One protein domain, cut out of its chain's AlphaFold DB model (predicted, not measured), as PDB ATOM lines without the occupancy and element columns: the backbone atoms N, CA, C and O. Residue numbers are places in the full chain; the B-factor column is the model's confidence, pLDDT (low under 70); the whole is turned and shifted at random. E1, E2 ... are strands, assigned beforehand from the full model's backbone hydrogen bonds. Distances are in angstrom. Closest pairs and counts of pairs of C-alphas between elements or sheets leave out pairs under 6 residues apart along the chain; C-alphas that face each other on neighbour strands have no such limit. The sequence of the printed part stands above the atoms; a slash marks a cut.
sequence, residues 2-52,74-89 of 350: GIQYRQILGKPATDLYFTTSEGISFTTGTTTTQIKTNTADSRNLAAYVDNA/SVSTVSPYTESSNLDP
ATOM      1  N   GLY A   2       9.481  12.345  34.790       69.75
ATOM      2  CA  GLY A   2      10.025  13.257  33.778       69.75
ATOM      3  C   GLY A   2       9.056  14.390  33.430       69.75
ATOM      4  O   GLY A   2       7.887  14.354  33.820       69.75
ATOM      5  N   ILE A   3       9.548  15.402  32.714       82.25
ATOM      6  CA  ILE A   3       8.720  16.481  32.164       82.25
ATOM      7  C   ILE A   3       7.836  15.893  31.057       82.25
ATOM      8  O   ILE A   3       8.325  15.195  30.170       82.25
ATOM      9  N   GLN A   4       6.536  16.193  31.098       90.94
ATOM     10  CA  GLN A   4       5.593  15.765  30.065       90.94
ATOM     11  C   GLN A   4       5.497  16.819  28.965       90.94
ATOM     12  O   GLN A   4       4.754  17.800  29.100       90.94
ATOM     13  N   TYR A   5       6.260  16.634  27.889       93.88
ATOM     14  CA  TYR A   5       6.217  17.531  26.742       93.88
ATOM     15  C   TYR A   5       4.969  17.290  25.900       93.88
ATOM     16  O   TYR A   5       4.410  16.197  25.861       93.88
ATOM     17  N   ARG A   6       4.528  18.343  25.213       93.38
ATOM     18  CA  ARG A   6       3.443  18.276  24.226       93.38
ATOM     19  C   ARG A   6       3.882  18.752  22.853       93.38
ATOM     20  O   ARG A   6       3.463  18.185  21.856       93.38
ATOM     21  N   GLN A   7       4.697  19.803  22.798       94.62
ATOM     22  CA  GLN A   7       5.080  20.423  21.533       94.62
ATOM     23  C   GLN A   7       6.343  21.265  21.697       94.62
ATOM     24  O   GLN A   7       6.421  22.063  22.633       94.62
ATOM     25  N   ILE A   8       7.289  21.147  20.766       95.81
ATOM     26  CA  ILE A   8       8.364  22.121  20.579       95.81
ATOM     27  C   ILE A   8       7.819  23.242  19.689       95.81
ATOM     28  O   ILE A   8       7.300  22.986  18.606       95.81
ATOM     29  N   LEU A   9       7.918  24.489  20.149       95.38
ATOM     30  CA  LEU A   9       7.411  25.663  19.427       95.38
ATOM     31  C   LEU A   9       8.475  26.315  18.535       95.38
ATOM     32  O   LEU A   9       8.147  27.151  17.696       95.38
ATOM     33  N   GLY A  10       9.737  25.931  18.727       90.62
ATOM     34  CA  GLY A  10      10.889  26.401  17.968       90.62
ATOM     35  C   GLY A  10      11.944  27.061  18.846       90.62
ATOM     36  O   GLY A  10      11.759  27.241  20.050       90.62
ATOM     37  N   LYS A  11      13.066  27.417  18.216       89.94
ATOM     38  CA  LYS A  11      14.220  28.039  18.868       89.94
ATOM     39  C   LYS A  11      14.529  29.420  18.277       89.94
ATOM     40  O   LYS A  11      15.480  29.564  17.505       89.94
ATOM     41  N   PRO A  12      13.717  30.451  18.555       82.81
ATOM     42  CA  PRO A  12      14.076  31.810  18.184       82.81
ATOM     43  C   PRO A  12      15.335  32.271  18.917       82.81
ATOM     44  O   PRO A  12      15.380  32.338  20.143       82.81
ATOM     45  N   ALA A  13      16.362  32.626  18.146       84.81
ATOM     46  CA  ALA A  13      17.664  33.017  18.676       84.81
ATOM     47  C   ALA A  13      18.254  31.947  19.623       84.81
ATOM     48  O   ALA A  13      18.578  30.840  19.183       84.81
ATOM     49  N   THR A  14      18.450  32.272  20.901       87.44
ATOM     50  CA  THR A  14      19.062  31.380  21.900       87.44
ATOM     51  C   THR A  14      18.062  30.486  22.618       87.44
ATOM     52  O   THR A  14      18.467  29.460  23.157       87.44
ATOM     53  N   ASP A  15      16.781  30.841  22.599       93.56
ATOM     54  CA  ASP A  15      15.802  30.293  23.529       93.56
ATOM     55  C   ASP A  15      14.958  29.235  22.829       93.56
ATOM     56  O   ASP A  15      14.341  29.502  21.799       93.56
ATOM     57  N   LEU A  16      14.908  28.031  23.389       95.12
ATOM     58  CA  LEU A  16      14.012  26.978  22.927       95.12
ATOM     59  C   LEU A  16      12.674  27.102  23.655       95.12
ATOM     60  O   LEU A  16      12.623  26.944  24.874       95.12
ATOM     61  N   TYR A  17      11.596  27.332  22.910       97.00
ATOM     62  CA  TYR A  17      10.233  27.403  23.430       97.00
ATOM     63  C   TYR A  17       9.512  26.074  23.247       97.00
ATOM     64  O   TYR A  17       9.614  25.420  22.206       97.00
ATOM     65  N   PHE A  18       8.728  25.692  24.247       96.88
ATOM     66  CA  PHE A  18       7.994  24.435  24.252       96.88
ATOM     67  C   PHE A  18       6.764  24.507  25.155       96.88
ATOM     68  O   PHE A  18       6.598  25.405  25.986       96.88
ATOM     69  N   THR A  19       5.884  23.528  24.985       96.44
ATOM     70  CA  THR A  19       4.699  23.342  25.819       96.44
ATOM     71  C   THR A  19       4.792  22.027  26.569       96.44
ATOM     72  O   THR A  19       5.263  21.015  26.039       96.44
ATOM     73  N   THR A  20       4.320  22.047  27.809       95.00
ATOM     74  CA  THR A  20       4.212  20.877  28.681       95.00
ATOM     75  C   THR A  20       2.764  20.699  29.133       95.00
ATOM     76  O   THR A  20       1.883  21.509  28.816       95.00
ATOM     77  N   SER A  21       2.486  19.649  29.905       91.75
ATOM     78  CA  SER A  21       1.201  19.519  30.602       91.75
ATOM     79  C   SER A  21       0.910  20.701  31.545       91.75
ATOM     80  O   SER A  21      -0.255  21.074  31.717       91.75
ATOM     81  N   GLU A  22       1.949  21.353  32.071       93.88
ATOM     82  CA  GLU A  22       1.847  22.462  33.021       93.88
ATOM     83  C   GLU A  22       1.678  23.833  32.368       93.88
ATOM     84  O   GLU A  22       1.110  24.726  32.993       93.88
ATOM     85  N   GLY A  23       2.129  24.038  31.127       95.50
ATOM     86  CA  GLY A  23       2.078  25.370  30.531       95.50
ATOM     87  C   GLY A  23       2.987  25.589  29.329       95.50
ATOM     88  O   GLY A  23       3.268  24.669  28.562       95.50
ATOM     89  N   ILE A  24       3.402  26.843  29.160       97.50
ATOM     90  CA  ILE A  24       4.330  27.302  28.125       97.50
ATOM     91  C   ILE A  24       5.599  27.791  28.818       97.50
ATOM     92  O   ILE A  24       5.533  28.616  29.738       97.50
ATOM     93  N   SER A  25       6.739  27.299  28.349       97.00
ATOM     94  CA  SER A  25       8.052  27.605  28.905       97.00
ATOM     95  C   SER A  25       9.069  27.845  27.794       97.00
ATOM     96  O   SER A  25       8.862  27.446  26.646       97.00
ATOM     97  N   PHE A  26      10.187  28.466  28.155       96.25
ATOM     98  CA  PHE A  26      11.394  28.470  27.339       96.25
ATOM     99  C   PHE A  26      12.616  28.081  28.168       96.25
ATOM    100  O   PHE A  26      12.602  28.187  29.397       96.25
ATOM    101  N   THR A  27      13.675  27.633  27.500       94.62
ATOM    102  CA  THR A  27      14.977  27.365  28.115       94.62
ATOM    103  C   THR A  27      16.112  27.946  27.284       94.62
ATOM    104  O   THR A  27      16.055  27.960  26.055       94.62
ATOM    105  N   THR A  28      17.157  28.394  27.971       90.62
ATOM    106  CA  THR A  28      18.455  28.790  27.398       90.62
ATOM    107  C   THR A  28      19.454  27.627  27.358       90.62
ATOM    108  O   THR A  28      20.624  27.829  27.047       90.62
ATOM    109  N   GLY A  29      19.027  26.419  27.749       86.31
ATOM    110  CA  GLY A  29      19.889  25.253  27.979       86.31
ATOM    111  C   GLY A  29      20.495  25.212  29.388       86.31
ATOM    112  O   GLY A  29      21.007  24.183  29.808       86.31
ATOM    113  N   THR A  30      20.409  26.309  30.148       84.25
ATOM    114  CA  THR A  30      20.879  26.384  31.543       84.25
ATOM    115  C   THR A  30      19.745  26.605  32.531       84.25
ATOM    116  O   THR A  30      19.758  26.057  33.631       84.25
ATOM    117  N   THR A  31      18.757  27.415  32.151       88.50
ATOM    118  CA  THR A  31      17.615  27.755  32.997       88.50
ATOM    119  C   THR A  31      16.327  27.666  32.205       88.50
ATOM    120  O   THR A  31      16.210  28.275  31.139       88.50
ATOM    121  N   THR A  32      15.343  26.977  32.774       93.88
ATOM    122  CA  THR A  32      13.979  26.922  32.248       93.88
ATOM    123  C   THR A  32      13.113  27.966  32.942       93.88
ATOM    124  O   THR A  32      13.073  28.029  34.170       93.88
ATOM    125  N   THR A  33      12.384  28.758  32.160       95.94
ATOM    126  CA  THR A  33      11.430  29.760  32.645       95.94
ATOM    127  C   THR A  33      10.036  29.435  32.128       95.94
ATOM    128  O   THR A  33       9.821  29.347  30.920       95.94
ATOM    129  N   GLN A  34       9.073  29.286  33.039       96.69
ATOM    130  CA  GLN A  34       7.661  29.181  32.683       96.69
ATOM    131  C   GLN A  34       7.080  30.587  32.510       96.69
ATOM    132  O   GLN A  34       7.124  31.396  33.435       96.69
ATOM    133  N   ILE A  35       6.536  30.871  31.327       97.06
ATOM    134  CA  ILE A  35       5.941  32.177  30.996       97.06
ATOM    135  C   ILE A  35       4.419  32.162  31.107       97.06
ATOM    136  O   ILE A  35       3.795  33.212  31.201       97.06
ATOM    137  N   LYS A  36       3.811  30.972  31.102       96.12
ATOM    138  CA  LYS A  36       2.368  30.802  31.257       96.12
ATOM    139  C   LYS A  36       2.050  29.451  31.878       96.12
ATOM    140  O   LYS A  36       2.465  28.425  31.349       96.12
ATOM    141  N   THR A  37       1.249  29.443  32.939       95.62
ATOM    142  CA  THR A  37       0.738  28.225  33.585       95.62
ATOM    143  C   THR A  37      -0.642  27.868  33.030       95.62
ATOM    144  O   THR A  37      -1.469  28.739  32.768       95.62
ATOM    145  N   ASN A  38      -0.923  26.582  32.844       93.44
ATOM    146  CA  ASN A  38      -2.252  26.097  32.499       93.44
ATOM    147  C   ASN A  38      -3.184  26.172  33.711       93.44
ATOM    148  O   ASN A  38      -2.885  25.635  34.775       93.44
ATOM    149  N   THR A  39      -4.357  26.768  33.522       90.12
ATOM    150  CA  THR A  39      -5.448  26.763  34.507       90.12
ATOM    151  C   THR A  39      -6.663  26.020  33.947       90.12
ATOM    152  O   THR A  39      -6.650  25.575  32.797       90.12
ATOM    153  N   ALA A  40      -7.714  25.853  34.755       83.31
ATOM    154  CA  ALA A  40      -8.977  25.285  34.279       83.31
ATOM    155  C   ALA A  40      -9.595  26.133  33.149       83.31
ATOM    156  O   ALA A  40     -10.062  25.573  32.160       83.31
ATOM    157  N   ASP A  41      -9.501  27.462  33.261       81.06
ATOM    158  CA  ASP A  41     -10.121  28.420  32.334       81.06
ATOM    159  C   ASP A  41      -9.195  28.864  31.187       81.06
ATOM    160  O   ASP A  41      -9.639  29.494  30.227       81.06
ATOM    161  N   SER A  42      -7.893  28.575  31.282       86.06
ATOM    162  CA  SER A  42      -6.883  28.913  30.271       86.06
ATOM    163  C   SER A  42      -5.892  27.760  30.115       86.06
ATOM    164  O   SER A  42      -4.720  27.834  30.497       86.06
ATOM    165  N   ARG A  43      -6.358  26.638  29.565       89.12
ATOM    166  CA  ARG A  43      -5.497  25.498  29.225       89.12
ATOM    167  C   ARG A  43      -4.996  25.632  27.793       89.12
ATOM    168  O   ARG A  43      -5.798  25.662  26.870       89.12
ATOM    169  N   ASN A  44      -3.676  25.659  27.621       92.38
ATOM    170  CA  ASN A  44      -3.055  25.659  26.303       92.38
ATOM    171  C   ASN A  44      -3.294  24.316  25.593       92.38
ATOM    172  O   ASN A  44      -3.017  23.256  26.166       92.38
ATOM    173  N   LEU A  45      -3.778  24.384  24.357       91.00
ATOM    174  CA  LEU A  45      -3.987  23.230  23.479       91.00
ATOM    175  C   LEU A  45      -2.949  23.154  22.366       91.00
ATOM    176  O   LEU A  45      -2.474  22.069  22.051       91.00
ATOM    177  N   ALA A  46      -2.595  24.304  21.804       93.81
ATOM    178  CA  ALA A  46      -1.612  24.444  20.744       93.81
ATOM    179  C   ALA A  46      -1.043  25.860  20.788       93.81
ATOM    180  O   ALA A  46      -1.761  26.798  21.150       93.81
ATOM    181  N   ALA A  47       0.225  26.022  20.421       96.56
ATOM    182  CA  ALA A  47       0.892  27.311  20.502       96.56
ATOM    183  C   ALA A  47       1.853  27.557  19.334       96.56
ATOM    184  O   ALA A  47       2.244  26.647  18.606       96.56
ATOM    185  N   TYR A  48       2.228  28.820  19.174       95.62
ATOM    186  CA  TYR A  48       3.164  29.303  18.170       95.62
ATOM    187  C   TYR A  48       3.939  30.498  18.718       95.62
ATOM    188  O   TYR A  48       3.348  31.396  19.323       95.62
ATOM    189  N   VAL A  49       5.251  30.540  18.480       95.94
ATOM    190  CA  VAL A  49       6.069  31.692  18.866       95.94
ATOM    191  C   VAL A  49       6.085  32.729  17.742       95.94
ATOM    192  O   VAL A  49       6.740  32.559  16.716       95.94
ATOM    193  N   ASP A  50       5.388  33.839  17.970       94.06
ATOM    194  CA  ASP A  50       5.327  35.002  17.089       94.06
ATOM    195  C   ASP A  50       6.462  35.971  17.445       94.06
ATOM    196  O   ASP A  50       6.297  36.955  18.175       94.06
ATOM    197  N   ASN A  51       7.651  35.663  16.924       88.88
ATOM    198  CA  ASN A  51       8.870  36.434  17.183       88.88
ATOM    199  C   ASN A  51       8.752  37.894  16.748       88.88
ATOM    200  O   ASN A  51       9.293  38.778  17.411       88.88
ATOM    201  N   ALA A  52       8.024  38.148  15.657       90.31
ATOM    202  CA  ALA A  52       7.847  39.489  15.112       90.31
ATOM    203  C   ALA A  52       7.119  40.420  16.094       90.31
ATOM    204  O   ALA A  52       7.346  41.627  16.072       90.31
ATOM    205  N   SER A  74      -2.628  35.433  23.769       95.44
ATOM    206  CA  SER A  74      -1.189  35.610  23.684       95.44
ATOM    207  C   SER A  74      -0.569  35.782  25.060       95.44
ATOM    208  O   SER A  74      -1.239  36.224  25.988       95.44
ATOM    209  N   VAL A  75       0.708  35.444  25.192       96.88
ATOM    210  CA  VAL A  75       1.529  35.799  26.353       96.88
ATOM    211  C   VAL A  75       2.824  36.434  25.866       96.88
ATOM    212  O   VAL A  75       3.418  35.964  24.896       96.88
ATOM    213  N   SER A  76       3.241  37.527  26.504       95.75
ATOM    214  CA  SER A  76       4.510  38.197  26.187       95.75
ATOM    215  C   SER A  76       5.694  37.241  26.373       95.75
ATOM    216  O   SER A  76       5.756  36.539  27.381       95.75
ATOM    217  N   THR A  77       6.664  37.255  25.454       94.38
ATOM    218  CA  THR A  77       7.963  36.577  25.653       94.38
ATOM    219  C   THR A  77       8.933  37.412  26.491       94.38
ATOM    220  O   THR A  77      10.053  36.991  26.756       94.38
ATOM    221  N   VAL A  78       8.511  38.602  26.926       92.19
ATOM    222  CA  VAL A  78       9.292  39.526  27.752       92.19
ATOM    223  C   VAL A  78       8.589  39.732  29.096       92.19
ATOM    224  O   VAL A  78       7.366  39.907  29.149       92.19
ATOM    225  N   SER A  79       9.355  39.717  30.189       92.31
ATOM    226  CA  SER A  79       8.850  39.986  31.543       92.31
ATOM    227  C   SER A  79       8.107  41.336  31.585       92.31
ATOM    228  O   SER A  79       8.630  42.310  31.035       92.31
ATOM    229  N   PRO A  80       6.904  41.428  32.192       92.56
ATOM    230  CA  PRO A  80       6.316  40.513  33.185       92.56
ATOM    231  C   PRO A  80       5.409  39.373  32.651       92.56
ATOM    232  O   PRO A  80       4.476  38.987  33.347       92.56
ATOM    233  N   TYR A  81       5.653  38.818  31.452       95.75
ATOM    234  CA  TYR A  81       4.969  37.617  30.910       95.75
ATOM    235  C   TYR A  81       3.439  37.634  31.069       95.75
ATOM    236  O   TYR A  81       2.814  36.718  31.600       95.75
ATOM    237  N   THR A  82       2.814  38.729  30.649       94.75
ATOM    238  CA  THR A  82       1.375  38.926  30.846       94.75
ATOM    239  C   THR A  82       0.568  38.226  29.755       94.75
ATOM    240  O   THR A  82       0.827  38.428  28.567       94.75
ATOM    241  N   GLU A  83      -0.413  37.417  30.163       95.50
ATOM    242  CA  GLU A  83      -1.426  36.836  29.276       95.50
ATOM    243  C   GLU A  83      -2.432  37.914  28.832       95.50
ATOM    244  O   GLU A  83      -2.890  38.729  29.635       95.50
ATOM    245  N   SER A  84      -2.787  37.922  27.548       93.88
ATOM    246  CA  SER A  84      -3.797  38.816  26.984       93.88
ATOM    247  C   SER A  84      -5.218  38.321  27.255       93.88
ATOM    248  O   SER A  84      -5.461  37.139  27.499       93.88
ATOM    249  N   SER A  85      -6.202  39.205  27.081       91.62
ATOM    250  CA  SER A  85      -7.586  38.777  26.858       91.62
ATOM    251  C   SER A  85      -7.711  37.929  25.582       91.62
ATOM    252  O   SER A  85      -6.759  37.811  24.800       91.62
ATOM    253  N   ASN A  86      -8.905  37.364  25.356       91.12
ATOM    254  CA  ASN A  86      -9.237  36.743  24.073       91.12
ATOM    255  C   ASN A  86      -8.960  37.735  22.937       91.12
ATOM    256  O   ASN A  86      -9.292  38.918  23.038       91.12
ATOM    257  N   LEU A  87      -8.322  37.235  21.886       90.38
ATOM    258  CA  LEU A  87      -8.166  37.926  20.622       90.38
ATOM    259  C   LEU A  87      -9.352  37.512  19.752       90.38
ATOM    260  O   LEU A  87      -9.568  36.316  19.553       90.38
ATOM    261  N   ASP A  88     -10.086  38.491  19.229       87.31
ATOM    262  CA  ASP A  88     -11.257  38.282  18.372       87.31
ATOM    263  C   ASP A  88     -10.919  38.688  16.923       87.31
ATOM    264  O   ASP A  88     -11.257  39.792  16.485       87.31
ATOM    265  N   PRO A  89     -10.168  37.857  16.171       91.31
ATOM    266  CA  PRO A  89      -9.794  38.189  14.806       91.31
ATOM    267  C   PRO A  89     -11.009  38.292  13.882       91.31
ATOM    268  O   PRO A  89     -11.923  37.471  13.897       91.31
TER     269      PRO A  89
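What this domain is: This is residues 2 to 52 and 74 to 89 of the 350 residues of an uncharacterized protein of bioreactor metagenome (UniProt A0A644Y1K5). A strongly twisted sheet of four strands, E1 E2 E3 E4, makes a wall, and over one face of it stand two further strands, E5 towards the E1 side and E6 towards the E4 side. With E5 and E6 near each other, the six strands make a small, incomplete ring. The printed part has 67 residues, with no named helix and six named strands, E1 to E6 in that order along the chain; the sheet's order is E1 E2 E3 E4, antiparallel throughout. The class is all strand, though only 30 of the 67 printed residues are in named elements. The whole is compact, with a radius of gyration of the C-alphas of 11.8 A and spans of 35 by 29 by 20 A.

Where its parts are: In the sheet, E1 is residues 5 to 10, 13.3 A long, and begins at C-alpha 5 (6.217, 17.531, 26.742). E2 is residues 16 to 20, 12.9 A; E3 is residues 23 to 27, 13.3 A; and E4 is residues 32 to 37, 13.4 A, ending at C-alpha 37 (0.738, 28.225, 33.585). Outside it, E5 is residues 46 to 50, 13.2 A, and E6 is residues 74 to 76, 6.7 A, ending at C-alpha 76 (4.510, 38.197, 26.187).

How they stand to each other: E1 to E4 form a meander, each strand the antiparallel neighbour of the one before, and each successive pair is a hairpin. E2 and E3, the inner strands, stand at 152 degrees between directions, with N 18 and O 25 3.0 A apart, within hydrogen-bond range. E1, an edge strand, stands at 155 degrees to E2, with N 9 and O 17 at 2.8 A. E4, the other edge strand, stands at 160 degrees to E3, with N 26 and O 33 at 2.9 A. From edge to edge the strands' lines turn by 72 degrees. E5 and E6 pair with no named strand. E5 has 5 pairs of C-alphas within 8 A of E1, the closest those of Leu 9 and Tyr 48, 5.7 A apart. E6 has 3 such pairs with E4, the closest those of Lys 36 and Val 75 at 7.1 A. E3 and E5 are only just apart, their closest C-alphas 8.4 A from each other.

The domain as a whole: The two C-alphas farthest apart, those of Gly 2 and Pro 89, are 37.1 A from each other. Residues 53 to 73 are not printed, and C-alphas 52 and 74 are 13.0 A apart across this cut. Of the links that are printed whole, the three within the sheet are tight, and E4 to E5 is short. Residues 77 to 89 hold no named element. The mean pLDDT of the printed part is 92.1, and residue 2 alone is under 70.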